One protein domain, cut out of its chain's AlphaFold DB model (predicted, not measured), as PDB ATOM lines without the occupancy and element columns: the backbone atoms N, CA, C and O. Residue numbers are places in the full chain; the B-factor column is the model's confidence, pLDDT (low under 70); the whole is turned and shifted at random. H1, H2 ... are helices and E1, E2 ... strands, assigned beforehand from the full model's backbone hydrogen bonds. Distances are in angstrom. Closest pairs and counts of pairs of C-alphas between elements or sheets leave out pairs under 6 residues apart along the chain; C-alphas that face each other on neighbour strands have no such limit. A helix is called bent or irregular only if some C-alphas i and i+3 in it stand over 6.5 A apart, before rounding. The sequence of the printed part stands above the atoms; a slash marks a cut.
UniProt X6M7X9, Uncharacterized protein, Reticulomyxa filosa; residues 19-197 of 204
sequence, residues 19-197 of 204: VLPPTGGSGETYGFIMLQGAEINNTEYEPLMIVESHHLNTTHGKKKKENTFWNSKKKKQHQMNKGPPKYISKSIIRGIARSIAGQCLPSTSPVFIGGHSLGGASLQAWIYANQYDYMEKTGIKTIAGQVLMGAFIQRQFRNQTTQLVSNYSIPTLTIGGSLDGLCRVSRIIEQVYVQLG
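What this domain is: This is residues 19 to 197 of the 204 residues of an uncharacterized protein of Reticulomyxa filosa (UniProt X6M7X9). A twisted sheet of six strands is the middle of three layers, with H2 and H3 over one face and H1 over the E1, E3 and E2 part of the other. The short helix H4 stands at the E6 edge, where it only grazes the sheet, and residues 78 to 83 of the long link before H2 stick out. The printed part has 179 residues, with four named helices and six named strands in the order E1 E2 H1 E3 H2 E4 H3 E5 E6 H4. The sheet is mixed, in the order E1 E3 E2 E4 E5 E6: E1 is antiparallel to E3, and the other neighbour pairs are parallel. The class is mixed, helices and strands, and the whole is compact, with a radius of gyration of the C-alphas of 16.5 A and spans of 47 by 33 by 31 A.

Where its parts are: E1, residues 19 to 23, begins at C-alpha 19 at (223.146, 236.502, 129.317) and is 11.8 A long. E2, residues 27 to 35, is the longest strand by residues, 25.8 A from first to last C-alpha. H1, residues 42 to 58, is 25.2 A long and irregular: C-alphas 44 and 47 are 7.1 A apart. E3, residues 64 to 71, measures 23.0 A, and H2, residues 90 to 102, 17.9 A. E4, residues 111 to 116, starts at C-alpha 111 at (226.631, 247.802, 137.727) and measures 17.2 A. H3, residues 118 to 138, is the longest helix by residues, 24.5 A; it is irregular, with C-alphas 129 and 132 8.4 A apart, and has a kink of 80 degrees near residue 130. E5, residues 143 to 149, measures 17.4 A, and E6, residues 172 to 175, 9.9 A. H4, residues 185 to 196, is 16.9 A long and ends at C-alpha 196 at (232.380, 270.120, 132.119).

How they stand to each other: In the sheet, E1 and E6 are the edge strands. E1 and E3 are antiparallel at 172 degrees, with N 20 and O 68 3.0 A apart, within hydrogen-bond range. Also within that range are N 69 and O 32, 2.8 A, between E3 and E2; N 114 and O 33, 2.7 A, between E2 and E4; N 147 and O 113, 2.8 A, between E4 and E5; and N 173 and O 146, 2.8 A, between E5 and E6. E2, H1, E3 and E4, H3, E5 are strand-helix-strand units, two parallel neighbour strands with a helix between, each with a right-handed crossover. E3, H2, E4 is a split unit, with E2 between its strands in the sheet; its crossover is also right-handed. H1 runs along the strands over E3 at a height over the sheet of 8.5 A; its closest C-alphas to E3 are those of Asn 57 and Lys 64, 5.9 A. On the opposite face, H2 lies over E3 at a height of 9.2 A and H3 over E4 at 8.8 A. H3 touches H2 with residues 134 to 138 alone, at a steep tilt of 59 degrees; the closest C-alphas are those of Ala 97 and Thr 138, 5.4 A. H4 only grazes the sheet, with its residues 185 to 192; C-alphas 174 of E6 and 188 are the closest, 7.6 A. Every O i to N i+4 pair is within hydrogen-bond range in H2 and H4, against 9 of 13 in H1 and 15 of 17 in H3.

The domain as a whole: The two C-alphas farthest apart, those of Gly 61 and Lys 82, are 49.4 A from each other. The printed part has no cut. The links from E3 to H2, 18 residues, and from E5 to E6, 22 residues, are long. The mean pLDDT of the printed part is 74.3; residues 21 to 27, 55 to 104, 138 and 197 are under 70, and the mean of E3 is 45.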
ATOM      1  N   VAL A  19     222.656 236.434 127.950       76.19
ATOM      2  CA  VAL A  19     223.146 236.502 129.317       76.19
ATOM      3  C   VAL A  19     224.413 235.667 129.346       76.19
ATOM      4  O   VAL A  19     224.344 234.444 129.234       76.19
ATOM      5  N   LEU A  20     225.567 236.331 129.424       73.38
ATOM      6  CA  LEU A  20     226.838 235.621 129.463       73.38
ATOM      7  C   LEU A  20     227.074 235.119 130.889       73.38
ATOM      8  O   LEU A  20     226.836 235.863 131.847       73.38
ATOM      9  N   PRO A  21     227.486 233.853 131.057       69.81
ATOM     10  CA  PRO A  21     227.806 233.331 132.371       69.81
ATOM     11  C   PRO A  21     229.056 234.025 132.910       69.81
ATOM     12  O   PRO A  21     229.883 234.502 132.126       69.81
ATOM     13  N   PRO A  22     229.251 234.012 134.235       66.94
ATOM     14  CA  PRO A  22     230.446 234.588 134.783       66.94
ATOM     15  C   PRO A  22     231.711 233.899 134.317       66.94
ATOM     16  O   PRO A  22     231.877 232.687 134.478       66.94
ATOM     17  N   THR A  23     232.634 234.692 133.788       65.69
ATOM     18  CA  THR A  23     233.993 234.245 133.509       65.69
ATOM     19  C   THR A  23     234.710 234.088 134.855       65.69
ATOM     20  O   THR A  23     234.661 234.954 135.729       65.69
ATOM     21  N   GLY A  24     235.244 232.890 135.111       55.19
ATOM     22  CA  GLY A  24     235.693 232.480 136.443       55.19
ATOM     23  C   GLY A  24     236.721 233.427 137.081       55.19
ATOM     24  O   GLY A  24     237.656 233.873 136.433       55.19
ATOM     25  N   GLY A  25     236.601 233.663 138.392       61.50
ATOM     26  CA  GLY A  25     237.529 234.501 139.154       61.50
ATOM     27  C   GLY A  25     237.320 234.442 140.669       61.50
ATOM     28  O   GLY A  25     236.425 233.748 141.142       61.50
ATOM     29  N   SER A  26     238.158 235.123 141.449       59.88
ATOM     30  CA  SER A  26     238.108 235.181 142.924       59.88
ATOM     31  C   SER A  26     237.978 236.609 143.476       59.88
ATOM     32  O   SER A  26     238.059 236.808 144.682       59.88
ATOM     33  N   GLY A  27     237.830 237.598 142.601       66.25
ATOM     34  CA  GLY A  27     237.787 239.023 142.903       66.25
ATOM     35  C   GLY A  27     236.376 239.593 142.850       66.25
ATOM     36  O   GLY A  27     235.397 238.863 142.705       66.25
ATOM     37  N   GLU A  28     236.303 240.916 142.974       70.12
ATOM     38  CA  GLU A  28     235.049 241.666 142.936       70.12
ATOM     39  C   GLU A  28     234.249 241.348 141.675       70.12
ATOM     40  O   GLU A  28     234.806 241.301 140.575       70.12
ATOM     41  N   THR A  29     232.945 241.144 141.862       75.75
ATOM     42  CA  THR A  29     232.009 240.947 140.761       75.75
ATOM     43  C   THR A  29     231.410 242.278 140.344       75.75
ATOM     44  O   THR A  29     231.013 243.052 141.214       75.75
ATOM     45  N   TYR A  30     231.281 242.530 139.046       80.19
ATOM     46  CA  TYR A  30     230.479 243.634 138.514       80.19
ATOM     47  C   TYR A  30     229.482 243.126 137.475       80.19
ATOM     48  O   TYR A  30     229.655 242.055 136.888       80.19
ATOM     49  N   GLY A  31     228.414 243.898 137.292       81.62
ATOM     50  CA  GLY A  31     227.458 243.707 136.212       81.62
ATOM     51  C   GLY A  31     227.761 244.661 135.062       81.62
ATOM     52  O   GLY A  31     228.043 245.829 135.320       81.62
ATOM     53  N   PHE A  32     227.650 244.215 133.814       84.50
ATOM     54  CA  PHE A  32     227.626 245.122 132.663       84.50
ATOM     55  C   PHE A  32     226.386 244.860 131.814       84.50
ATOM     56  O   PHE A  32     226.189 243.745 131.343       84.50
ATOM     57  N   ILE A  33     225.531 245.868 131.642       84.06
ATOM     58  CA  ILE A  33     224.299 245.766 130.851       84.06
ATOM     59  C   ILE A  33     224.470 246.547 129.562       84.06
ATOM     60  O   ILE A  33     224.675 247.751 129.628       84.06
ATOM     61  N   MET A  34     224.281 245.930 128.400       86.19
ATOM     62  CA  MET A  34     224.402 246.644 127.131       86.19
ATOM     63  C   MET A  34     223.136 246.549 126.273       86.19
ATOM     64  O   MET A  34     222.454 245.522 126.220       86.19
ATOM     65  N   LEU A  35     222.789 247.677 125.645       86.88
ATOM     66  CA  LEU A  35     221.597 247.834 124.819       86.88
ATOM     67  C   LEU A  35     221.963 248.128 123.360       86.88
ATOM     68  O   LEU A  35     222.667 249.096 123.061       86.88
ATOM     69  N   GLN A  36     221.436 247.320 122.439       86.38
ATOM     70  CA  GLN A  36     221.708 247.473 121.004       86.38
ATOM     71  C   GLN A  36     221.181 248.778 120.409       86.38
ATOM     72  O   GLN A  36     220.166 249.334 120.835       86.38
ATOM     73  N   GLY A  37     221.839 249.189 119.328       86.94
ATOM     74  CA  GLY A  37     221.315 250.162 118.382       86.94
ATOM     75  C   GLY A  37     220.068 249.683 117.646       86.94
ATOM     76  O   GLY A  37     219.706 248.505 117.665       86.94
ATOM     77  N   ALA A  38     219.406 250.627 116.979       83.44
ATOM     78  CA  ALA A  38     218.265 250.319 116.129       83.44
ATOM     79  C   ALA A  38     218.672 249.307 115.051       83.44
ATOM     80  O   ALA A  38     219.750 249.413 114.482       83.44
ATOM     81  N   GLU A  39     217.798 248.333 114.792       82.75
ATOM     82  CA  GLU A  39     217.920 247.343 113.708       82.75
ATOM     83  C   GLU A  39     219.091 246.352 113.800       82.75
ATOM     84  O   GLU A  39     219.060 245.330 113.116       82.75
ATOM     85  N   ILE A  40     220.033 246.551 114.721       81.62
ATOM     86  CA  ILE A  40     221.151 245.639 114.972       81.62
ATOM     87  C   ILE A  40     220.696 244.528 115.923       81.62
ATOM     88  O   ILE A  40     219.980 244.788 116.896       81.62
ATOM     89  N   ASN A  41     221.069 243.282 115.625       81.50
ATOM     90  CA  ASN A  41     220.776 242.151 116.500       81.50
ATOM     91  C   ASN A  41     221.694 242.156 117.732       81.50
ATOM     92  O   ASN A  41     222.806 242.669 117.680       81.50
ATOM     93  N   ASN A  42     221.242 241.581 118.842       74.25
ATOM     94  CA  ASN A  42     222.060 241.488 120.048       74.25
ATOM     95  C   ASN A  42     223.295 240.604 119.888       74.25
ATOM     96  O   ASN A  42     224.342 240.920 120.444       74.25
ATOM     97  N   THR A  43     223.177 239.535 119.103       82.75
ATOM     98  CA  THR A  43     224.273 238.610 118.784       82.75
ATOM     99  C   THR A  43     225.483 239.321 118.178       82.75
ATOM    100  O   THR A  43     226.610 238.905 118.407       82.75
ATOM    101  N   GLU A  44     225.279 240.440 117.476       86.19
ATOM    102  CA  GLU A  44     226.367 241.215 116.858       86.19
ATOM    103  C   GLU A  44     227.315 241.857 117.881       86.19
ATOM    104  O   GLU A  44     228.430 242.245 117.542       86.19
ATOM    105  N   TYR A  45     226.892 241.983 119.139       83.69
ATOM    106  CA  TYR A  45     227.709 242.568 120.201       83.69
ATOM    107  C   TYR A  45     228.338 241.520 121.113       83.69
ATOM    108  O   TYR A  45     229.169 241.869 121.949       83.69
ATOM    109  N   GLU A  46     227.983 240.243 120.962       83.19
ATOM    110  CA  GLU A  46     228.553 239.156 121.756       83.19
ATOM    111  C   GLU A  46     230.092 239.120 121.699       83.19
ATOM    112  O   GLU A  46     230.698 239.020 122.767       83.19
ATOM    113  N   PRO A  47     230.760 239.316 120.538       88.38
ATOM    114  CA  PRO A  47     232.221 239.346 120.494       88.38
ATOM    115  C   PRO A  47     232.829 240.450 121.365       88.38
ATOM    116  O   PRO A  47     233.810 240.203 122.061       88.38
ATOM    117  N   LEU A  48     232.230 241.646 121.369       84.88
ATOM    118  CA  LEU A  48     232.664 242.751 122.228       84.88
ATOM    119  C   LEU A  48     232.552 242.350 123.699       84.88
ATOM    120  O   LEU A  48     233.496 242.523 124.463       84.88
ATOM    121  N   MET A  49     231.421 241.758 124.076       81.31
ATOM    122  CA  MET A  49     231.173 241.353 125.456       81.31
ATOM    123  C   MET A  49     232.112 240.238 125.925       81.31
ATOM    124  O   MET A  49     232.597 240.269 127.055       81.31
ATOM    125  N   ILE A  50     232.418 239.277 125.051       79.62
ATOM    126  CA  ILE A  50     233.394 238.221 125.331       79.62
ATOM    127  C   ILE A  50     234.789 238.823 125.517       79.62
ATOM    128  O   ILE A  50     235.465 238.486 126.488       79.62
ATOM    129  N   VAL A  51     235.216 239.722 124.623       82.06
ATOM    130  CA  VAL A  51     236.540 240.358 124.702       82.06
ATOM    131  C   VAL A  51     236.690 241.165 125.988       82.06
ATOM    132  O   VAL A  51     237.694 240.989 126.672       82.06
ATOM    133  N   GLU A  52     235.697 241.978 126.353       75.75
ATOM    134  CA  GLU A  52     235.704 242.721 127.621       75.75
ATOM    135  C   GLU A  52     235.819 241.766 128.818       75.75
ATOM    136  O   GLU A  52     236.722 241.908 129.648       75.75
ATOM    137  N   SER A  53     235.006 240.701 128.829       70.56
ATOM    138  CA  SER A  53     235.039 239.698 129.897       70.56
ATOM    139  C   SER A  53     236.363 238.946 130.006       70.56
ATOM    140  O   SER A  53     236.777 238.554 131.098       70.56
ATOM    141  N   HIS A  54     237.067 238.751 128.892       70.19
ATOM    142  CA  HIS A  54     238.377 238.117 128.889       70.19
ATOM    143  C   HIS A  54     239.479 239.102 129.300       70.19
ATOM    144  O   HIS A  54     240.334 238.764 130.120       70.19
ATOM    145  N   HIS A  55     239.457 240.329 128.770       68.50
ATOM    146  CA  HIS A  55     240.472 241.346 129.040       68.50
ATOM    147  C   HIS A  55     240.525 241.707 130.530       68.50
ATOM    148  O   HIS A  55     241.601 241.799 131.125       68.50
ATOM    149  N   LEU A  56     239.365 241.831 131.170       61.91
ATOM    150  CA  LEU A  56     239.274 242.172 132.590       61.91
ATOM    151  C   LEU A  56     239.802 241.050 133.501       61.91
ATOM    152  O   LEU A  56     240.328 241.326 134.583       61.91
ATOM    153  N   ASN A  57     239.780 239.801 133.030       57.97
ATOM    154  CA  ASN A  57     240.407 238.675 133.718       57.97
ATOM    155  C   ASN A  57     241.938 238.663 133.603       57.97
ATOM    156  O   ASN A  57     242.612 238.210 134.532       57.97
ATOM    157  N   THR A  58     242.498 239.163 132.498       56.47
ATOM    158  CA  THR A  58     243.945 239.119 132.235       56.47
ATOM    159  C   THR A  58     244.705 240.335 132.766       56.47
ATOM    160  O   THR A  58     245.834 240.195 133.230       56.47
ATOM    161  N   THR A  59     244.107 241.528 132.734       53.59
ATOM    162  CA  THR A  59     244.856 242.795 132.865       53.59
ATOM    163  C   THR A  59     245.052 243.262 134.314       53.59
ATOM    164  O   THR A  59     245.812 244.193 134.562       53.59
ATOM    165  N   HIS A  60     244.390 242.661 135.310       50.84
ATOM    166  CA  HIS A  60     244.417 243.172 136.695       50.84
ATOM    167  C   HIS A  60     245.069 242.255 137.738       50.84
ATOM    168  O   HIS A  60     245.031 242.585 138.923       50.84
ATOM    169  N   GLY A  61     245.666 241.118 137.356       42.62
ATOM    170  CA  GLY A  61     246.408 240.219 138.269       42.62
ATOM    171  C   GLY A  61     245.587 239.599 139.420       42.62
ATOM    172  O   GLY A  61     246.045 238.687 140.103       42.62
ATOM    173  N   LYS A  62     244.350 240.057 139.618       40.62
ATOM    174  CA  LYS A  62     243.330 239.554 140.530       40.62
ATOM    175  C   LYS A  62     242.129 239.196 139.667       40.62
ATOM    176  O   LYS A  62     241.508 240.080 139.089       40.62
ATOM    177  N   LYS A  63     241.834 237.901 139.565       40.09
ATOM    178  CA  LYS A  63     240.753 237.343 138.743       40.09
ATOM    179  C   LYS A  63     239.405 237.957 139.153       40.09
ATOM    180  O   LYS A  63     238.842 237.492 140.137       40.09
ATOM    181  N   LYS A  64     238.898 239.004 138.503       41.50
ATOM    182  CA  LYS A  64     237.569 239.567 138.816       41.50
ATOM    183  C   LYS A  64     236.488 238.683 138.190       41.50
ATOM    184  O   LYS A  64     236.704 238.155 137.112       41.50
ATOM    185  N   LYS A  65     235.357 238.470 138.867       42.91
ATOM    186  CA  LYS A  65     234.215 237.778 138.243       42.91
ATOM    187  C   LYS A  65     233.398 238.811 137.468       42.91
ATOM    188  O   LYS A  65     233.189 239.909 137.966       42.91
ATOM    189  N   GLU A  66     232.889 238.483 136.295       43.16
ATOM    190  CA  GLU A  66     232.016 239.397 135.546       43.16
ATOM    191  C   GLU A  66     230.665 238.749 135.306       43.16
ATOM    192  O   GLU A  66     230.642 237.588 134.960       43.16
ATOM    193  N   ASN A  67     229.557 239.472 135.447       41.62
ATOM    194  CA  ASN A  67     228.263 239.036 134.927       41.62
ATOM    195  C   ASN A  67     227.818 240.026 133.845       41.62
ATOM    196  O   ASN A  67     227.558 241.198 134.131       41.62
ATOM    197  N   THR A  68     227.718 239.569 132.602       45.47
ATOM    198  CA  THR A  68     227.378 240.435 131.471       45.47
ATOM    199  C   THR A  68     225.953 240.166 130.990       45.47
ATOM    200  O   THR A  68     225.579 239.034 130.672       45.47
ATOM    201  N   PHE A  69     225.150 241.223 130.903       50.69
ATOM    202  CA  PHE A  69     223.739 241.192 130.542       50.69
ATOM    203  C   PHE A  69     223.483 241.955 129.244       50.69
ATOM    204  O   PHE A  69     223.962 243.073 129.051       50.69
ATOM    205  N   TRP A  70     222.644 241.394 128.380       47.16
ATOM    206  CA  TRP A  70     222.244 242.033 127.134       47.16
ATOM    207  C   TRP A  70     220.733 241.991 126.931       47.16
ATOM    208  O   TRP A  70     220.115 240.944 127.124       47.16
ATOM    209  N   ASN A  71     220.136 243.090 126.450       43.50
ATOM    210  CA  ASN A  71     218.728 243.098 126.040       43.50
ATOM    211  C   ASN A  71     218.506 243.490 124.568       43.50
ATOM    212  O   ASN A  71     219.093 244.451 124.067       43.50
ATOM    213  N   SER A  72     217.586 242.772 123.913       34.84
ATOM    214  CA  SER A  72     217.058 243.073 122.579       34.84
ATOM    215  C   SER A  72     215.566 243.415 122.640       34.84
ATOM    216  O   SER A  72     214.722 242.590 122.984       34.84
ATOM    217  N   LYS A  73     215.204 244.610 122.159       36.44
ATOM    218  CA  LYS A  73     213.901 244.814 121.514       36.44
ATOM    219  C   LYS A  73     214.090 245.565 120.212       36.44
ATOM    220  O   LYS A  73     214.308 246.775 120.216       36.44
ATOM    221  N   LYS A  74     213.881 244.885 119.081       33.25
ATOM    222  CA  LYS A  74     213.453 245.602 117.877       33.25
ATOM    223  C   LYS A  74     212.089 246.249 118.208       33.25
ATOM    224  O   LYS A  74     211.241 245.660 118.875       33.25
ATOM    225  N   LYS A  75     211.849 247.481 117.779       40.16
ATOM    226  CA  LYS A  75     210.492 248.030 117.638       40.16
ATOM    227  C   LYS A  75     210.408 248.600 116.235       40.16
ATOM    228  O   LYS A  75     211.356 249.244 115.795       40.16
ATOM    229  N   LYS A  76     209.280 248.380 115.550       36.62
ATOM    230  CA  LYS A  76     208.948 249.134 114.333       36.62
ATOM    231  C   LYS A  76     209.101 250.620 114.655       36.62
ATOM    232  O   LYS A  76     208.474 251.112 115.594       36.62
ATOM    233  N   GLN A  77     209.956 251.287 113.894       39.34
ATOM    234  CA  GLN A  77     210.295 252.696 114.004       39.34
ATOM    235  C   GLN A  77     209.035 253.544 113.762       39.34
ATOM    236  O   GLN A  77     208.725 253.930 112.642       39.34
ATOM    237  N   HIS A  78     208.252 253.803 114.809       34.09
ATOM    238  CA  HIS A  78     207.220 254.832 114.754       34.09
ATOM    239  C   HIS A  78     207.890 256.178 115.032       34.09
ATOM    240  O   HIS A  78     208.202 256.498 116.173       34.09
ATOM    241  N   GLN A  79     208.159 256.887 113.931       36.62
ATOM    242  CA  GLN A  79     208.387 258.328 113.779       36.62
ATOM    243  C   GLN A  79     209.188 259.026 114.897       36.62
ATOM    244  O   GLN A  79     208.660 259.365 115.953       36.62
ATOM    245  N   MET A  80     210.443 259.375 114.592       39.97
ATOM    246  CA  MET A  80     211.368 260.154 115.438       39.97
ATOM    247  C   MET A  80     210.948 261.622 115.703       39.97
ATOM    248  O   MET A  80     211.773 262.418 116.136       39.97
ATOM    249  N   ASN A  81     209.686 262.004 115.472       35.69
ATOM    250  CA  ASN A  81     209.253 263.410 115.472       35.69
ATOM    251  C   ASN A  81     208.392 263.851 116.667       35.69
ATOM    252  O   ASN A  81     207.957 265.000 116.686       35.69
ATOM    253  N   LYS A  82     208.125 263.008 117.677       36.94
ATOM    254  CA  LYS A  82     207.307 263.422 118.838       36.94
ATOM    255  C   LYS A  82     207.854 262.896 120.170       36.94
ATOM    256  O   LYS A  82     207.482 261.820 120.624       36.94
ATOM    257  N   GLY A  83     208.682 263.714 120.822       39.75
ATOM    258  CA  GLY A  83     209.083 263.542 122.222       39.75
ATOM    259  C   GLY A  83     210.247 262.572 122.462       39.75
ATOM    260  O   GLY A  83     210.747 261.944 121.527       39.75
ATOM    261  N   PRO A  84     210.724 262.474 123.716       42.59
ATOM    262  CA  PRO A  84     211.875 261.652 124.039       42.59
ATOM    263  C   PRO A  84     211.596 260.160 123.791       42.59
ATOM    264  O   PRO A  84     210.469 259.696 124.000       42.59
ATOM    265  N   PRO A  85     212.616 259.395 123.366       46.97
ATOM    266  CA  PRO A  85     212.513 257.973 123.052       46.97
ATOM    267  C   PRO A  85     211.937 257.135 124.217       46.97
ATOM    268  O   PRO A  85     212.659 256.725 125.123       46.97
ATOM    269  N   LYS A  86     210.630 256.821 124.200       51.28
ATOM    270  CA  LYS A  86     209.993 255.870 125.141       51.28
ATOM    271  C   LYS A  86     210.187 254.425 124.658       51.28
ATOM    272  O   LYS A  86     209.237 253.781 124.200       51.28
ATOM    273  N   TYR A  87     211.412 253.902 124.729       54.56
ATOM    274  CA  TYR A  87     211.728 252.610 124.093       54.56
ATOM    275  C   TYR A  87     212.052 251.450 125.038       54.56
ATOM    276  O   TYR A  87     211.909 250.301 124.620       54.56
ATOM    277  N   ILE A  88     212.337 251.688 126.323       57.03
ATOM    278  CA  ILE A  88     212.593 250.594 127.272       57.03
ATOM    279  C   ILE A  88     211.316 250.246 128.036       57.03
ATOM    280  O   ILE A  88     210.819 250.996 128.872       57.03
ATOM    281  N   SER A  89     210.742 249.086 127.720       57.41
ATOM    282  CA  SER A  89     209.549 248.581 128.408       57.41
ATOM    283  C   SER A  89     209.886 248.003 129.784       57.41
ATOM    284  O   SER A  89     210.935 247.382 129.940       57.41
ATOM    285  N   LYS A  90     208.937 248.043 130.730       59.41
ATOM    286  CA  LYS A  90     209.048 247.398 132.058       59.41
ATOM    287  C   LYS A  90     209.443 245.911 132.021       59.41
ATOM    288  O   LYS A  90     209.888 245.379 133.033       59.41
ATOM    289  N   SER A  91     209.241 245.214 130.900       59.12
ATOM    290  CA  SER A  91     209.655 243.814 130.753       59.12
ATOM    291  C   SER A  91     211.167 243.654 130.559       59.12
ATOM    292  O   SER A  91     211.697 242.645 130.994       59.12
ATOM    293  N   ILE A  92     211.848 244.636 129.952       61.06
ATOM    294  CA  ILE A  92     213.314 244.654 129.777       61.06
ATOM    295  C   ILE A  92     213.980 244.782 131.144       61.06
ATOM    296  O   ILE A  92     214.830 243.981 131.504       61.06
ATOM    297  N   ILE A  93     213.488 245.725 131.950       58.19
ATOM    298  CA  ILE A  93     213.907 245.937 133.341       58.19
ATOM    299  C   ILE A  93     213.776 244.649 134.146       58.19
ATOM    300  O   ILE A  93     214.696 244.251 134.844       58.19
ATOM    301  N   ARG A  94     212.625 243.977 134.027       63.19
ATOM    302  CA  ARG A  94     212.371 242.699 134.694       63.19
ATOM    303  C   ARG A  94     213.220 241.560 134.134       63.19
ATOM    304  O   ARG A  94     213.497 240.627 134.873       63.19
ATOM    305  N   GLY A  95     213.588 241.593 132.855       64.69
ATOM    306  CA  GLY A  95     214.542 240.661 132.251       64.69
ATOM    307  C   GLY A  95     215.907 240.823 132.901       64.69
ATOM    308  O   GLY A  95     216.357 239.917 133.585       64.69
ATOM    309  N   ILE A  96     216.467 242.030 132.826       66.12
ATOM    310  CA  ILE A  96     217.743 242.406 133.447       66.12
ATOM    311  C   ILE A  96     217.750 242.082 134.946       66.12
ATOM    312  O   ILE A  96     218.658 241.415 135.421       66.12
ATOM    313  N   ALA A  97     216.719 242.495 135.690       64.50
ATOM    314  CA  ALA A  97     216.594 242.239 137.124       64.50
ATOM    315  C   ALA A  97     216.577 240.742 137.459       64.50
ATOM    316  O   ALA A  97     217.260 240.313 138.386       64.50
ATOM    317  N   ARG A  98     215.816 239.943 136.699       65.06
ATOM    318  CA  ARG A  98     215.757 238.488 136.887       65.06
ATOM    319  C   ARG A  98     217.061 237.814 136.499       65.06
ATOM    320  O   ARG A  98     217.471 236.902 137.200       65.06
ATOM    321  N   SER A  99     217.712 238.260 135.431       64.56
ATOM    322  CA  SER A  99     219.009 237.728 135.022       64.56
ATOM    323  C   SER A  99     220.077 238.050 136.070       64.56
ATOM    324  O   SER A  99     220.824 237.162 136.460       64.56
ATOM    325  N   ILE A 100     220.093 239.272 136.612       65.62
ATOM    326  CA  ILE A 100     221.000 239.691 137.692       65.62
ATOM    327  C   ILE A 100     220.768 238.876 138.965       65.62
ATOM    328  O   ILE A 100     221.717 238.320 139.518       65.62
ATOM    329  N   ALA A 101     219.508 238.758 139.393       65.06
ATOM    330  CA  ALA A 101     219.136 237.951 140.552       65.06
ATOM    331  C   ALA A 101     219.463 236.461 140.340       65.06
ATOM    332  O   ALA A 101     219.950 235.797 141.253       65.06
ATOM    333  N   GLY A 102     219.244 235.945 139.127       65.88
ATOM    334  CA  GLY A 102     219.508 234.556 138.751       65.88
ATOM    335  C   GLY A 102     220.993 234.208 138.620       65.88
ATOM    336  O   GLY A 102     221.348 233.045 138.764       65.88
ATOM    337  N   GLN A 103     221.866 235.193 138.395       64.25
ATOM    338  CA  GLN A 103     223.316 234.995 138.269       64.25
ATOM    339  C   GLN A 103     224.101 235.232 139.567       64.25
ATOM    340  O   GLN A 103     225.332 235.316 139.543       64.25
ATOM    341  N   CYS A 104     223.411 235.354 140.704       66.31
ATOM    342  CA  CYS A 104     224.032 235.594 142.007       66.31
ATOM    343  C   CYS A 104     224.977 236.810 142.017       66.31
ATOM    344  O   CYS A 104     225.968 236.800 142.750       66.31
ATOM    345  N   LEU A 105     224.702 237.847 141.211       73.31
ATOM    346  CA  LEU A 105     225.441 239.102 141.325       73.31
ATOM    347  C   LEU A 105     225.142 239.682 142.717       73.31
ATOM    348  O   LEU A 105     223.969 239.918 143.020       73.31
ATOM    349  N   PRO A 106     226.151 239.895 143.581       75.38
ATOM    350  CA  PRO A 106     225.916 240.522 144.873       75.38
ATOM    351  C   PRO A 106     225.203 241.864 144.698       75.38
ATOM    352  O   PRO A 106     225.555 242.650 143.824       75.38
ATOM    353  N   SER A 107     224.236 242.178 145.558       74.94
ATOM    354  CA  SER A 107     223.528 243.471 145.531       74.94
ATOM    355  C   SER A 107     224.454 244.678 145.752       74.94
ATOM    356  O   SER A 107     224.119 245.815 145.423       74.94
ATOM    357  N   THR A 108     225.645 244.432 146.302       79.44
ATOM    358  CA  THR A 108     226.717 245.413 146.497       79.44
ATOM    359  C   THR A 108     227.622 245.587 145.280       79.44
ATOM    360  O   THR A 108     228.467 246.478 145.289       79.44
ATOM    361  N   SER A 109     227.504 244.734 144.261       80.12
ATOM    362  CA  SER A 109     228.351 244.806 143.077       80.12
ATOM    363  C   SER A 109     228.043 246.051 142.250       80.12
ATOM    364  O   SER A 109     226.869 246.365 142.029       80.12
ATOM    365  N   PRO A 110     229.073 246.749 141.740       83.50
ATOM    366  CA  PRO A 110     228.853 247.853 140.826       83.50
ATOM    367  C   PRO A 110     228.224 247.333 139.534       83.50
ATOM    368  O   PRO A 110     228.613 246.287 139.006       83.50
ATOM    369  N   VAL A 111     227.250 248.081 139.021       84.19
ATOM    370  CA  VAL A 111     226.631 247.802 137.727       84.19
ATOM    371  C   VAL A 111     226.958 248.927 136.771       84.19
ATOM    372  O   VAL A 111     226.639 250.089 137.008       84.19
ATOM    373  N   PHE A 112     227.602 248.553 135.683       88.19
ATOM    374  CA  PHE A 112     227.855 249.395 134.541       88.19
ATOM    375  C   PHE A 112     226.797 249.133 133.484       88.19
ATOM    376  O   PHE A 112     226.188 248.062 133.403       88.19
ATOM    377  N   ILE A 113     226.572 250.141 132.667       89.19
ATOM    378  CA  ILE A 113     225.582 250.096 131.608       89.19
ATOM    379  C   ILE A 113     226.201 250.624 130.321       89.19
ATOM    380  O   ILE A 113     227.125 251.434 130.341       89.19
ATOM    381  N   GLY A 114     225.656 250.233 129.188       91.69
ATOM    382  CA  GLY A 114     226.063 250.777 127.919       91.69
ATOM    383  C   GLY A 114     224.964 250.705 126.885       91.69
ATOM    384  O   GLY A 114     224.020 249.918 126.979       91.69
ATOM    385  N   GLY A 115     225.071 251.552 125.872       92.12
ATOM    386  CA  GLY A 115     224.180 251.459 124.734       92.12
ATOM    387  C   GLY A 115     224.807 251.991 123.462       92.12
ATOM    388  O   GLY A 115     225.511 253.003 123.475       92.12
ATOM    389  N   HIS A 116     224.503 251.317 122.358       93.50
ATOM    390  CA  HIS A 116     224.899 251.746 121.025       93.50
ATOM    391  C   HIS A 116     223.757 252.503 120.339       93.50
ATOM    392  O   HIS A 116     222.606 252.072 120.407       93.50
ATOM    393  N   SER A 117     224.048 253.619 119.667       92.50
ATOM    394  CA  SER A 117     223.096 254.373 118.842       92.50
ATOM    395  C   SER A 117     221.779 254.668 119.592       92.50
ATOM    396  O   SER A 117     221.786 255.220 120.698       92.50
ATOM    397  N   LEU A 118     220.627 254.270 119.041       88.31
ATOM    398  CA  LEU A 118     219.318 254.420 119.685       88.31
ATOM    399  C   LEU A 118     219.232 253.726 121.059       88.31
ATOM    400  O   LEU A 118     218.505 254.208 121.931       88.31
ATOM    401  N   GLY A 119     219.975 252.639 121.274       87.69
ATOM    402  CA  GLY A 119     220.098 251.981 122.573       87.69
ATOM    403  C   GLY A 119     220.692 252.920 123.616       87.69
ATOM    404  O   GLY A 119     220.102 253.105 124.675       87.69
ATOM    405  N   GLY A 120     221.780 253.620 123.283       91.06
ATOM    406  CA  GLY A 120     222.398 254.610 124.171       91.06
ATOM    407  C   GLY A 120     221.458 255.765 124.528       91.06
ATOM    408  O   GLY A 120     221.372 256.165 125.685       91.06
ATOM    409  N   ALA A 121     220.692 256.272 123.559       89.31
ATOM    410  CA  ALA A 121     219.676 257.302 123.800       89.31
ATOM    411  C   ALA A 121     218.523 256.804 124.696       89.31
ATOM    412  O   ALA A 121     218.086 257.491 125.618       89.31
ATOM    413  N   SER A 122     218.030 255.593 124.429       86.62
ATOM    414  CA  SER A 122     216.901 254.998 125.155       86.62
ATOM    415  C   SER A 122     217.269 254.637 126.591       86.62
ATOM    416  O   SER A 122     216.461 254.831 127.499       86.62
ATOM    417  N   LEU A 123     218.490 254.135 126.786       86.62
ATOM    418  CA  LEU A 123     219.050 253.764 128.079       86.62
ATOM    419  C   LEU A 123     219.050 254.950 129.045       86.62
ATOM    420  O   LEU A 123     218.541 254.831 130.154       86.62
ATOM    421  N   GLN A 124     219.517 256.115 128.594       89.38
ATOM    422  CA  GLN A 124     219.533 257.326 129.415       89.38
ATOM    423  C   GLN A 124     218.128 257.752 129.852       89.38
ATOM    424  O   GLN A 124     217.893 258.027 131.028       89.38
ATOM    425  N   ALA A 125     217.178 257.784 128.910       84.31
ATOM    426  CA  ALA A 125     215.789 258.136 129.203       84.31
ATOM    427  C   ALA A 125     215.163 257.165 130.215       84.31
ATOM    428  O   ALA A 125     214.388 257.566 131.084       84.31
ATOM    429  N   TRP A 126     215.515 255.884 130.118       82.31
ATOM    430  CA  TRP A 126     215.042 254.867 131.041       82.31
ATOM    431  C   TRP A 126     215.588 255.042 132.450       82.31
ATOM    432  O   TRP A 126     214.791 255.039 133.388       82.31
ATOM    433  N   ILE A 127     216.901 255.213 132.594       81.50
ATOM    434  CA  ILE A 127     217.544 255.396 133.899       81.50
ATOM    435  C   ILE A 127     216.961 256.607 134.594       81.50
ATOM    436  O   ILE A 127     216.501 256.511 135.728       81.50
ATOM    437  N   TYR A 128     216.892 257.722 133.873       83.12
ATOM    438  CA  TYR A 128     216.345 258.957 134.403       83.12
ATOM    439  C   TYR A 128     214.919 258.780 134.941       83.12
ATOM    440  O   TYR A 128     214.585 259.292 136.004       83.12
ATOM    441  N   ALA A 129     214.086 258.010 134.236       80.12
ATOM    442  CA  ALA A 129     212.697 257.789 134.624       80.12
ATOM    443  C   ALA A 129     212.483 256.657 135.650       80.12
ATOM    444  O   ALA A 129     211.422 256.619 136.268       80.12
ATOM    445  N   ASN A 130     213.414 255.706 135.801       73.25
ATOM    446  CA  ASN A 130     213.159 254.448 136.525       73.25
ATOM    447  C   ASN A 130     214.284 254.013 137.476       73.25
ATOM    448  O   ASN A 130     214.188 252.916 138.021       73.25
ATOM    449  N   GLN A 131     215.336 254.814 137.683       73.19
ATOM    450  CA  GLN A 131     216.488 254.413 138.504       73.19
ATOM    451  C   GLN A 131     216.077 253.889 139.885       73.19
ATOM    452  O   GLN A 131     216.497 252.802 140.265       73.19
ATOM    453  N   TYR A 132     215.178 254.587 140.585       72.31
ATOM    454  CA  TYR A 132     214.737 254.189 141.922       72.31
ATOM    455  C   TYR A 132     213.962 252.863 141.919       72.31
ATOM    456  O   TYR A 132     214.302 251.963 142.679       72.31
ATOM    457  N   ASP A 133     212.995 252.697 141.007       71.88
ATOM    458  CA  ASP A 133     212.200 251.461 140.869       71.88
ATOM    459  C   ASP A 133     213.073 250.252 140.495       71.88
ATOM    460  O   ASP A 133     212.851 249.132 140.955       71.88
ATOM    461  N   TYR A 134     214.085 250.473 139.653       70.31
ATOM    462  CA  TYR A 134     215.049 249.442 139.290       70.31
ATOM    463  C   TYR A 134     215.922 249.036 140.476       70.31
ATOM    464  O   TYR A 134     216.066 247.843 140.749       70.31
ATOM    465  N   MET A 135     216.491 250.017 141.175       73.50
ATOM    466  CA  MET A 135     217.372 249.794 142.319       73.50
ATOM    467  C   MET A 135     216.647 249.061 143.451       73.50
ATOM    468  O   MET A 135     217.168 248.084 143.983       73.50
ATOM    469  N   GLU A 136     215.406 249.453 143.747       76.12
ATOM    470  CA  GLU A 136     214.562 248.787 144.742       76.12
ATOM    471  C   GLU A 136     214.308 247.312 144.387       76.12
ATOM    472  O   GLU A 136     214.496 246.426 145.219       76.12
ATOM    473  N   LYS A 137     213.945 247.019 143.131       72.12
ATOM    474  CA  LYS A 137     213.588 245.653 142.700       72.12
ATOM    475  C   LYS A 137     214.772 244.718 142.521       72.12
ATOM    476  O   LYS A 137     214.599 243.504 142.579       72.12
ATOM    477  N   THR A 138     215.944 245.263 142.216       67.81
ATOM    478  CA  THR A 138     217.158 244.468 141.978       67.81
ATOM    479  C   THR A 138     218.058 244.374 143.198       67.81
ATOM    480  O   THR A 138     218.953 243.535 143.224       67.81
ATOM    481  N   GLY A 139     217.861 245.248 144.186       71.94
ATOM    482  CA  GLY A 139     218.809 245.447 145.275       71.94
ATOM    483  C   GLY A 139     220.108 246.137 144.840       71.94
ATOM    484  O   GLY A 139     220.971 246.355 145.688       71.94
ATOM    485  N   ILE A 140     220.268 246.495 143.558       73.06
ATOM    486  CA  ILE A 140     221.433 247.237 143.073       73.06
ATOM    487  C   ILE A 140     221.368 248.646 143.638       73.06
ATOM    488  O   ILE A 140     220.396 249.365 143.431       73.06
ATOM    489  N   LYS A 141     222.427 249.059 144.333       72.50
ATOM    490  CA  LYS A 141     222.447 250.356 145.018       72.50
ATOM    491  C   LYS A 141     222.865 251.525 144.137       72.50
ATOM    492  O   LYS A 141     222.516 252.652 144.456       72.50
ATOM    493  N   THR A 142     223.634 251.295 143.077       76.81
ATOM    494  CA  THR A 142     224.142 252.377 142.221       76.81
ATOM    495  C   THR A 142     224.497 251.858 140.835       76.81
ATOM    496  O   THR A 142     225.097 250.788 140.710       76.81
ATOM    497  N   ILE A 143     224.229 252.662 139.807       86.12
ATOM    498  CA  ILE A 143     224.873 252.504 138.501       86.12
ATOM    499  C   ILE A 143     226.249 253.172 138.591       86.12
ATOM    500  O   ILE A 143     226.337 254.379 138.804       86.12
ATOM    501  N   ALA A 144     227.312 252.384 138.462       89.75
ATOM    502  CA  ALA A 144     228.690 252.833 138.655       89.75
ATOM    503  C   ALA A 144     229.223 253.658 137.474       89.75
ATOM    504  O   ALA A 144     230.098 254.504 137.649       89.75
ATOM    505  N   GLY A 145     228.690 253.437 136.273       91.94
ATOM    506  CA  GLY A 145     229.076 254.190 135.089       91.94
ATOM    507  C   GLY A 145     228.347 253.739 133.832       91.94
ATOM    508  O   GLY A 145     227.666 252.712 133.823       91.94
ATOM    509  N   GLN A 146     228.505 254.524 132.771       92.94
ATOM    510  CA  GLN A 146     227.849 254.339 131.487       92.94
ATOM    511  C   GLN A 146     228.825 254.428 130.317       92.94
ATOM    512  O   GLN A 146     229.679 255.309 130.291       92.94
ATOM    513  N   VAL A 147     228.626 253.586 129.303       94.81
ATOM    514  CA  VAL A 147     229.315 253.665 128.008       94.81
ATOM    515  C   VAL A 147     228.311 253.967 126.893       94.81
ATOM    516  O   VAL A 147     227.373 253.212 126.648       94.81
ATOM    517  N   LEU A 148     228.490 255.082 126.193       95.00
ATOM    518  CA  LEU A 148     227.684 255.462 125.037       95.00
ATOM    519  C   LEU A 148     228.495 255.272 123.761       95.00
ATOM    520  O   LEU A 148     229.489 255.958 123.559       95.00
ATOM    521  N   MET A 149     228.059 254.371 122.885       95.31
ATOM    522  CA  MET A 149     228.697 254.127 121.589       95.31
ATOM    523  C   MET A 149     227.824 254.710 120.480       95.31
ATOM    524  O   MET A 149     226.641 254.384 120.412       95.31
ATOM    525  N   GLY A 150     228.352 255.583 119.620       94.62
ATOM    526  CA  GLY A 150     227.532 256.251 118.594       94.62
ATOM    527  C   GLY A 150     226.311 256.968 119.195       94.62
ATOM    528  O   GLY A 150     225.237 257.020 118.597       94.62
ATOM    529  N   ALA A 151     226.448 257.439 120.436       94.31
ATOM    530  CA  ALA A 151     225.420 258.096 121.231       94.31
ATOM    531  C   ALA A 151     226.089 259.110 122.172       94.31
ATOM    532  O   ALA A 151     227.283 259.032 122.421       94.31
ATOM    533  N   PHE A 152     225.327 260.060 122.708       93.69
ATOM    534  CA  PHE A 152     225.819 261.101 123.620       93.69
ATOM    535  C   PHE A 152     224.736 261.463 124.639       93.69
ATOM    536  O   PHE A 152     223.565 261.099 124.465       93.69
ATOM    537  N   ILE A 153     225.111 262.186 125.698       92.75
ATOM    538  CA  ILE A 153     224.140 262.666 126.686       92.75
ATOM    539  C   ILE A 153     223.147 263.637 126.056       92.75
ATOM    540  O   ILE A 153     223.520 264.658 125.476       92.75
ATOM    541  N   GLN A 154     221.861 263.319 126.177       90.81
ATOM    542  CA  GLN A 154     220.800 264.061 125.503       90.81
ATOM    543  C   GLN A 154     220.545 265.436 126.139       90.81
ATOM    544  O   GLN A 154     220.619 265.614 127.354       90.81
ATOM    545  N   ARG A 155     220.143 266.417 125.315       90.25
ATOM    546  CA  ARG A 155     219.860 267.795 125.765       90.25
ATOM    547  C   ARG A 155     218.770 267.895 126.836       90.25
ATOM    548  O   ARG A 155     218.768 268.852 127.593       90.25
ATOM    549  N   GLN A 156     217.876 266.911 126.927       88.19
ATOM    550  CA  GLN A 156     216.818 266.870 127.945       88.19
ATOM    551  C   GLN A 156     217.348 266.836 129.388       88.19
ATOM    552  O   GLN A 156     216.606 267.138 130.313       88.19
ATOM    553  N   PHE A 157     218.618 266.469 129.579       89.31
ATOM    554  CA  PHE A 157     219.270 266.449 130.890       89.31
ATOM    555  C   PHE A 157     219.956 267.774 131.251       89.31
ATOM    556  O   PHE A 157     220.599 267.884 132.301       89.31
ATOM    557  N   ARG A 158     219.844 268.778 130.375       88.56
ATOM    558  CA  ARG A 158     220.363 270.122 130.614       88.56
ATOM    559  C   ARG A 158     219.381 270.933 131.442       88.56
ATOM    560  O   ARG A 158     218.166 270.827 131.280       88.56
ATOM    561  N   ASN A 159     219.928 271.796 132.284       88.38
ATOM    562  CA  ASN A 159     219.171 272.880 132.878       88.38
ATOM    563  C   ASN A 159     218.725 273.841 131.763       88.38
ATOM    564  O   ASN A 159     219.531 274.215 130.912       88.38
ATOM    565  N   GLN A 160     217.458 274.251 131.761       86.50
ATOM    566  CA  GLN A 160     216.925 275.123 130.709       86.50
ATOM    567  C   GLN A 160     217.557 276.521 130.720       86.50
ATOM    568  O   GLN A 160     217.690 277.140 129.667       86.50
ATOM    569  N   THR A 161     217.988 276.995 131.887       87.00
ATOM    570  CA  THR A 161     218.607 278.308 132.069       87.00
ATOM    571  C   THR A 161     220.101 278.261 131.776       87.00
ATOM    572  O   THR A 161     220.582 279.002 130.929       87.00
ATOM    573  N   THR A 162     220.850 277.375 132.441       88.44
ATOM    574  CA  THR A 162     222.319 277.361 132.320       88.44
ATOM    575  C   THR A 162     222.818 276.580 131.109       88.44
ATOM    576  O   THR A 162     223.993 276.667 130.771       88.44
ATOM    577  N   GLN A 163     221.951 275.784 130.472       87.06
ATOM    578  CA  GLN A 163     222.298 274.834 129.407       87.06
ATOM    579  C   GLN A 163     223.315 273.754 129.820       87.06
ATOM    580  O   GLN A 163     223.671 272.906 128.999       87.06
ATOM    581  N   LEU A 164     223.731 273.723 131.089       89.31
ATOM    582  CA  LEU A 164     224.636 272.720 131.634       89.31
ATOM    583  C   LEU A 164     223.885 271.445 132.003       89.31
ATOM    584  O   LEU A 164     222.721 271.485 132.418       89.31
ATOM    585  N   VAL A 165     224.561 270.303 131.890       86.31
ATOM    586  CA  VAL A 165     224.032 269.035 132.406       86.31
ATOM    587  C   VAL A 165     223.980 269.119 133.931       86.31
ATOM    588  O   VAL A 165     225.004 269.300 134.576       86.31
ATOM    589  N   SER A 166     222.784 269.012 134.505       81.50
ATOM    590  CA  SER A 166     222.567 269.125 135.963       81.50
ATOM    591  C   SER A 166     221.804 267.940 136.546       81.50
ATOM    592  O   SER A 166     221.991 267.599 137.707       81.50
ATOM    593  N   ASN A 167     221.005 267.255 135.723       78.75
ATOM    594  CA  ASN A 167     220.112 266.185 136.165       78.75
ATOM    595  C   ASN A 167     220.582 264.793 135.698       78.75
ATOM    596  O   ASN A 167     219.765 263.899 135.488       78.75
ATOM    597  N   TYR A 168     221.891 264.615 135.482       85.94
ATOM    598  CA  TYR A 168     222.484 263.346 135.046       85.94
ATOM    599  C   TYR A 168     223.852 263.125 135.699       85.94
ATOM    600  O   TYR A 168     224.860 263.651 135.235       85.94
ATOM    601  N   SER A 169     223.879 262.366 136.795       85.81
ATOM    602  CA  SER A 169     225.059 262.191 137.657       85.81
ATOM    603  C   SER A 169     225.900 260.949 137.348       85.81
ATOM    604  O   SER A 169     226.885 260.694 138.034       85.81
ATOM    605  N   ILE A 170     225.531 260.160 136.335       90.12
ATOM    606  CA  ILE A 170     226.213 258.897 136.038       90.12
ATOM    607  C   ILE A 170     227.517 259.174 135.278       90.12
ATOM    608  O   ILE A 170     227.456 259.760 134.186       90.12
ATOM    609  N   PRO A 171     228.683 258.722 135.788       91.75
ATOM    610  CA  PRO A 171     229.946 258.811 135.061       91.75
ATOM    611  C   PRO A 171     229.800 258.181 133.675       91.75
ATOM    612  O   PRO A 171     229.383 257.032 133.562       91.75
ATOM    613  N   THR A 172     230.087 258.935 132.615       92.06
ATOM    614  CA  THR A 172     229.785 258.512 131.240       92.06
ATOM    615  C   THR A 172     231.023 258.591 130.356       92.06
ATOM    616  O   THR A 172     231.579 259.670 130.166       92.06
ATOM    617  N   LEU A 173     231.403 257.461 129.762       93.94
ATOM    618  CA  LEU A 173     232.324 257.375 128.634       93.94
ATOM    619  C   LEU A 173     231.519 257.449 127.332       93.94
ATOM    620  O   LEU A 173     230.574 256.686 127.147       93.94
ATOM    621  N   THR A 174     231.905 258.339 126.420       93.38
ATOM    622  CA  THR A 174     231.305 258.435 125.084       93.38
ATOM    623  C   THR A 174     232.330 258.057 124.021       93.38
ATOM    624  O   THR A 174     233.425 258.610 123.991       93.38
ATOM    625  N   ILE A 175     231.955 257.141 123.130       94.06
ATOM    626  CA  ILE A 175     232.748 256.658 122.000       94.06
ATOM    627  C   ILE A 175     231.984 257.003 120.719       94.06
ATOM    628  O   ILE A 175     230.853 256.559 120.520       94.06
ATOM    629  N   GLY A 176     232.595 257.799 119.843       92.19
ATOM    630  CA  GLY A 176     232.000 258.214 118.572       92.19
ATOM    631  C   GLY A 176     232.907 257.941 117.382       92.19
ATOM    632  O   GLY A 176     234.128 257.946 117.514       92.19
ATOM    633  N   GLY A 177     232.301 257.744 116.211       92.06
ATOM    634  CA  GLY A 177     233.013 257.713 114.935       92.06
ATOM    635  C   GLY A 177     233.123 259.115 114.337       92.06
ATOM    636  O   GLY A 177     232.133 259.841 114.266       92.06
ATOM    637  N   SER A 178     234.310 259.502 113.864       91.38
ATOM    638  CA  SER A 178     234.531 260.816 113.233       91.38
ATOM    639  C   SER A 178     233.687 261.027 111.969       91.38
ATOM    640  O   SER A 178     233.316 262.159 111.663       91.38
ATOM    641  N   LEU A 179     233.346 259.939 111.273       94.25
ATOM    642  CA  LEU A 179     232.534 259.923 110.053       94.25
ATOM    643  C   LEU A 179     231.082 259.467 110.289       94.25
ATOM    644  O   LEU A 179     230.368 259.165 109.334       94.25
ATOM    645  N   ASP A 180     230.622 259.404 111.542       92.12
ATOM    646  CA  ASP A 180     229.242 259.020 111.844       92.12
ATOM    647  C   ASP A 180     228.263 260.147 111.455       92.12
ATOM    648  O   ASP A 180     228.186 261.205 112.089       92.12
ATOM    649  N   GLY A 181     227.489 259.918 110.390       91.38
ATOM    650  CA  GLY A 181     226.499 260.876 109.892       91.38
ATOM    651  C   GLY A 181     225.272 261.049 110.797       91.38
ATOM    652  O   GLY A 181     224.619 262.101 110.745       91.38
ATOM    653  N   LEU A 182     224.967 260.053 111.639       88.38
ATOM    654  CA  LEU A 182     223.805 260.024 112.534       88.38
ATOM    655  C   LEU A 182     224.159 260.576 113.924       88.38
ATOM    656  O   LEU A 182     223.437 261.419 114.469       88.38
ATOM    657  N   CYS A 183     225.303 260.159 114.466       91.50
ATOM    658  CA  CYS A 183     225.889 260.653 115.707       91.50
ATOM    659  C   CYS A 183     227.124 261.522 115.420       91.50
ATOM    660  O   CYS A 183     228.251 261.197 115.784       91.50
ATOM    661  N   ARG A 184     226.888 262.672 114.777       91.88
ATOM    662  CA  ARG A 184     227.947 263.610 114.372       91.88
ATOM    663  C   ARG A 184     228.859 263.990 115.539       91.88
ATOM    664  O   ARG A 184     228.368 264.380 116.600       91.88
ATOM    665  N   VAL A 185     230.172 264.008 115.294       91.31
ATOM    666  CA  VAL A 185     231.203 264.383 116.283       91.31
ATOM    667  C   VAL A 185     230.942 265.742 116.942       91.31
ATOM    668  O   VAL A 185     231.175 265.906 118.135       91.31
ATOM    669  N   SER A 186     230.355 266.696 116.212       91.44
ATOM    670  CA  SER A 186     229.979 268.003 116.761       91.44
ATOM    671  C   SER A 186     228.996 267.905 117.929       91.44
ATOM    672  O   SER A 186     229.078 268.706 118.854       91.44
ATOM    673  N   ARG A 187     228.109 266.899 117.945       89.69
ATOM    674  CA  ARG A 187     227.174 266.658 119.056       89.69
ATOM    675  C   ARG A 187     227.868 266.068 120.282       89.69
ATOM    676  O   ARG A 187     227.469 266.373 121.400       89.69
ATOM    677  N   ILE A 188     228.905 265.257 120.077       90.38
ATOM    678  CA  ILE A 188     229.734 264.716 121.161       90.38
ATOM    679  C   ILE A 188     230.569 265.842 121.782       90.38
ATOM    680  O   ILE A 188     230.576 265.996 122.998       90.38
ATOM    681  N   ILE A 189     231.191 266.693 120.959       89.06
ATOM    682  CA  ILE A 189     231.946 267.866 121.434       89.06
ATOM    683  C   ILE A 189     231.032 268.833 122.197       89.06
ATOM    684  O   ILE A 189     231.373 269.267 123.297       89.06
ATOM    685  N   GLU A 190     229.848 269.136 121.650       88.81
ATOM    686  CA  GLU A 190     228.842 269.957 122.332       88.81
ATOM    687  C   GLU A 190     228.498 269.372 123.709       88.81
ATOM    688  O   GLU A 190     228.366 270.108 124.684       88.81
ATOM    689  N   GLN A 191     228.362 268.048 123.797       88.12
ATOM    690  CA  GLN A 191     228.047 267.355 125.037       88.12
ATOM    691  C   GLN A 191     229.164 267.479 126.083       88.12
ATOM    692  O   GLN A 191     228.854 267.772 127.237       88.12
ATOM    693  N   VAL A 192     230.434 267.345 125.691       86.06
ATOM    694  CA  VAL A 192     231.579 267.557 126.594       86.06
ATOM    695  C   VAL A 192     231.588 268.991 127.128       86.06
ATOM    696  O   VAL A 192     231.735 269.206 128.333       86.06
ATOM    697  N   TYR A 193     231.356 269.972 126.248       86.50
ATOM    698  CA  TYR A 193     231.329 271.389 126.610       86.50
ATOM    699  C   TYR A 193     230.280 271.695 127.693       86.50
ATOM    700  O   TYR A 193     230.595 272.324 128.704       86.50
ATOM    701  N   VAL A 194     229.048 271.199 127.530       86.75
ATOM    702  CA  VAL A 194     227.960 271.449 128.498       86.75
ATOM    703  C   VAL A 194     228.044 270.607 129.774       86.75
ATOM    704  O   VAL A 194     227.336 270.893 130.738       86.75
ATOM    705  N   GLN A 195     228.849 269.542 129.786       82.56
ATOM    706  CA  GLN A 195     229.053 268.700 130.967       82.56
ATOM    707  C   GLN A 195     230.107 269.261 131.901       82.56
ATOM    708  O   GLN A 195     229.890 269.347 133.104       82.56
ATOM    709  N   LEU A 196     231.261 269.608 131.341       74.00
ATOM    710  CA  LEU A 196     232.380 270.120 132.119       74.00
ATOM    711  C   LEU A 196     232.099 271.531 132.636       74.00
ATOM    712  O   LEU A 196     232.864 272.030 133.459       74.00
ATOM    713  N   GLY A 197     231.030 272.167 132.131       64.00
ATOM    714  CA  GLY A 197     230.694 273.550 132.424       64.00
ATOM    715  C   GLY A 197     231.929 274.414 132.295       64.00
ATOM    716  O   GLY A 197     232.139 275.253 133.168       64.00
TER     717      GLY A 197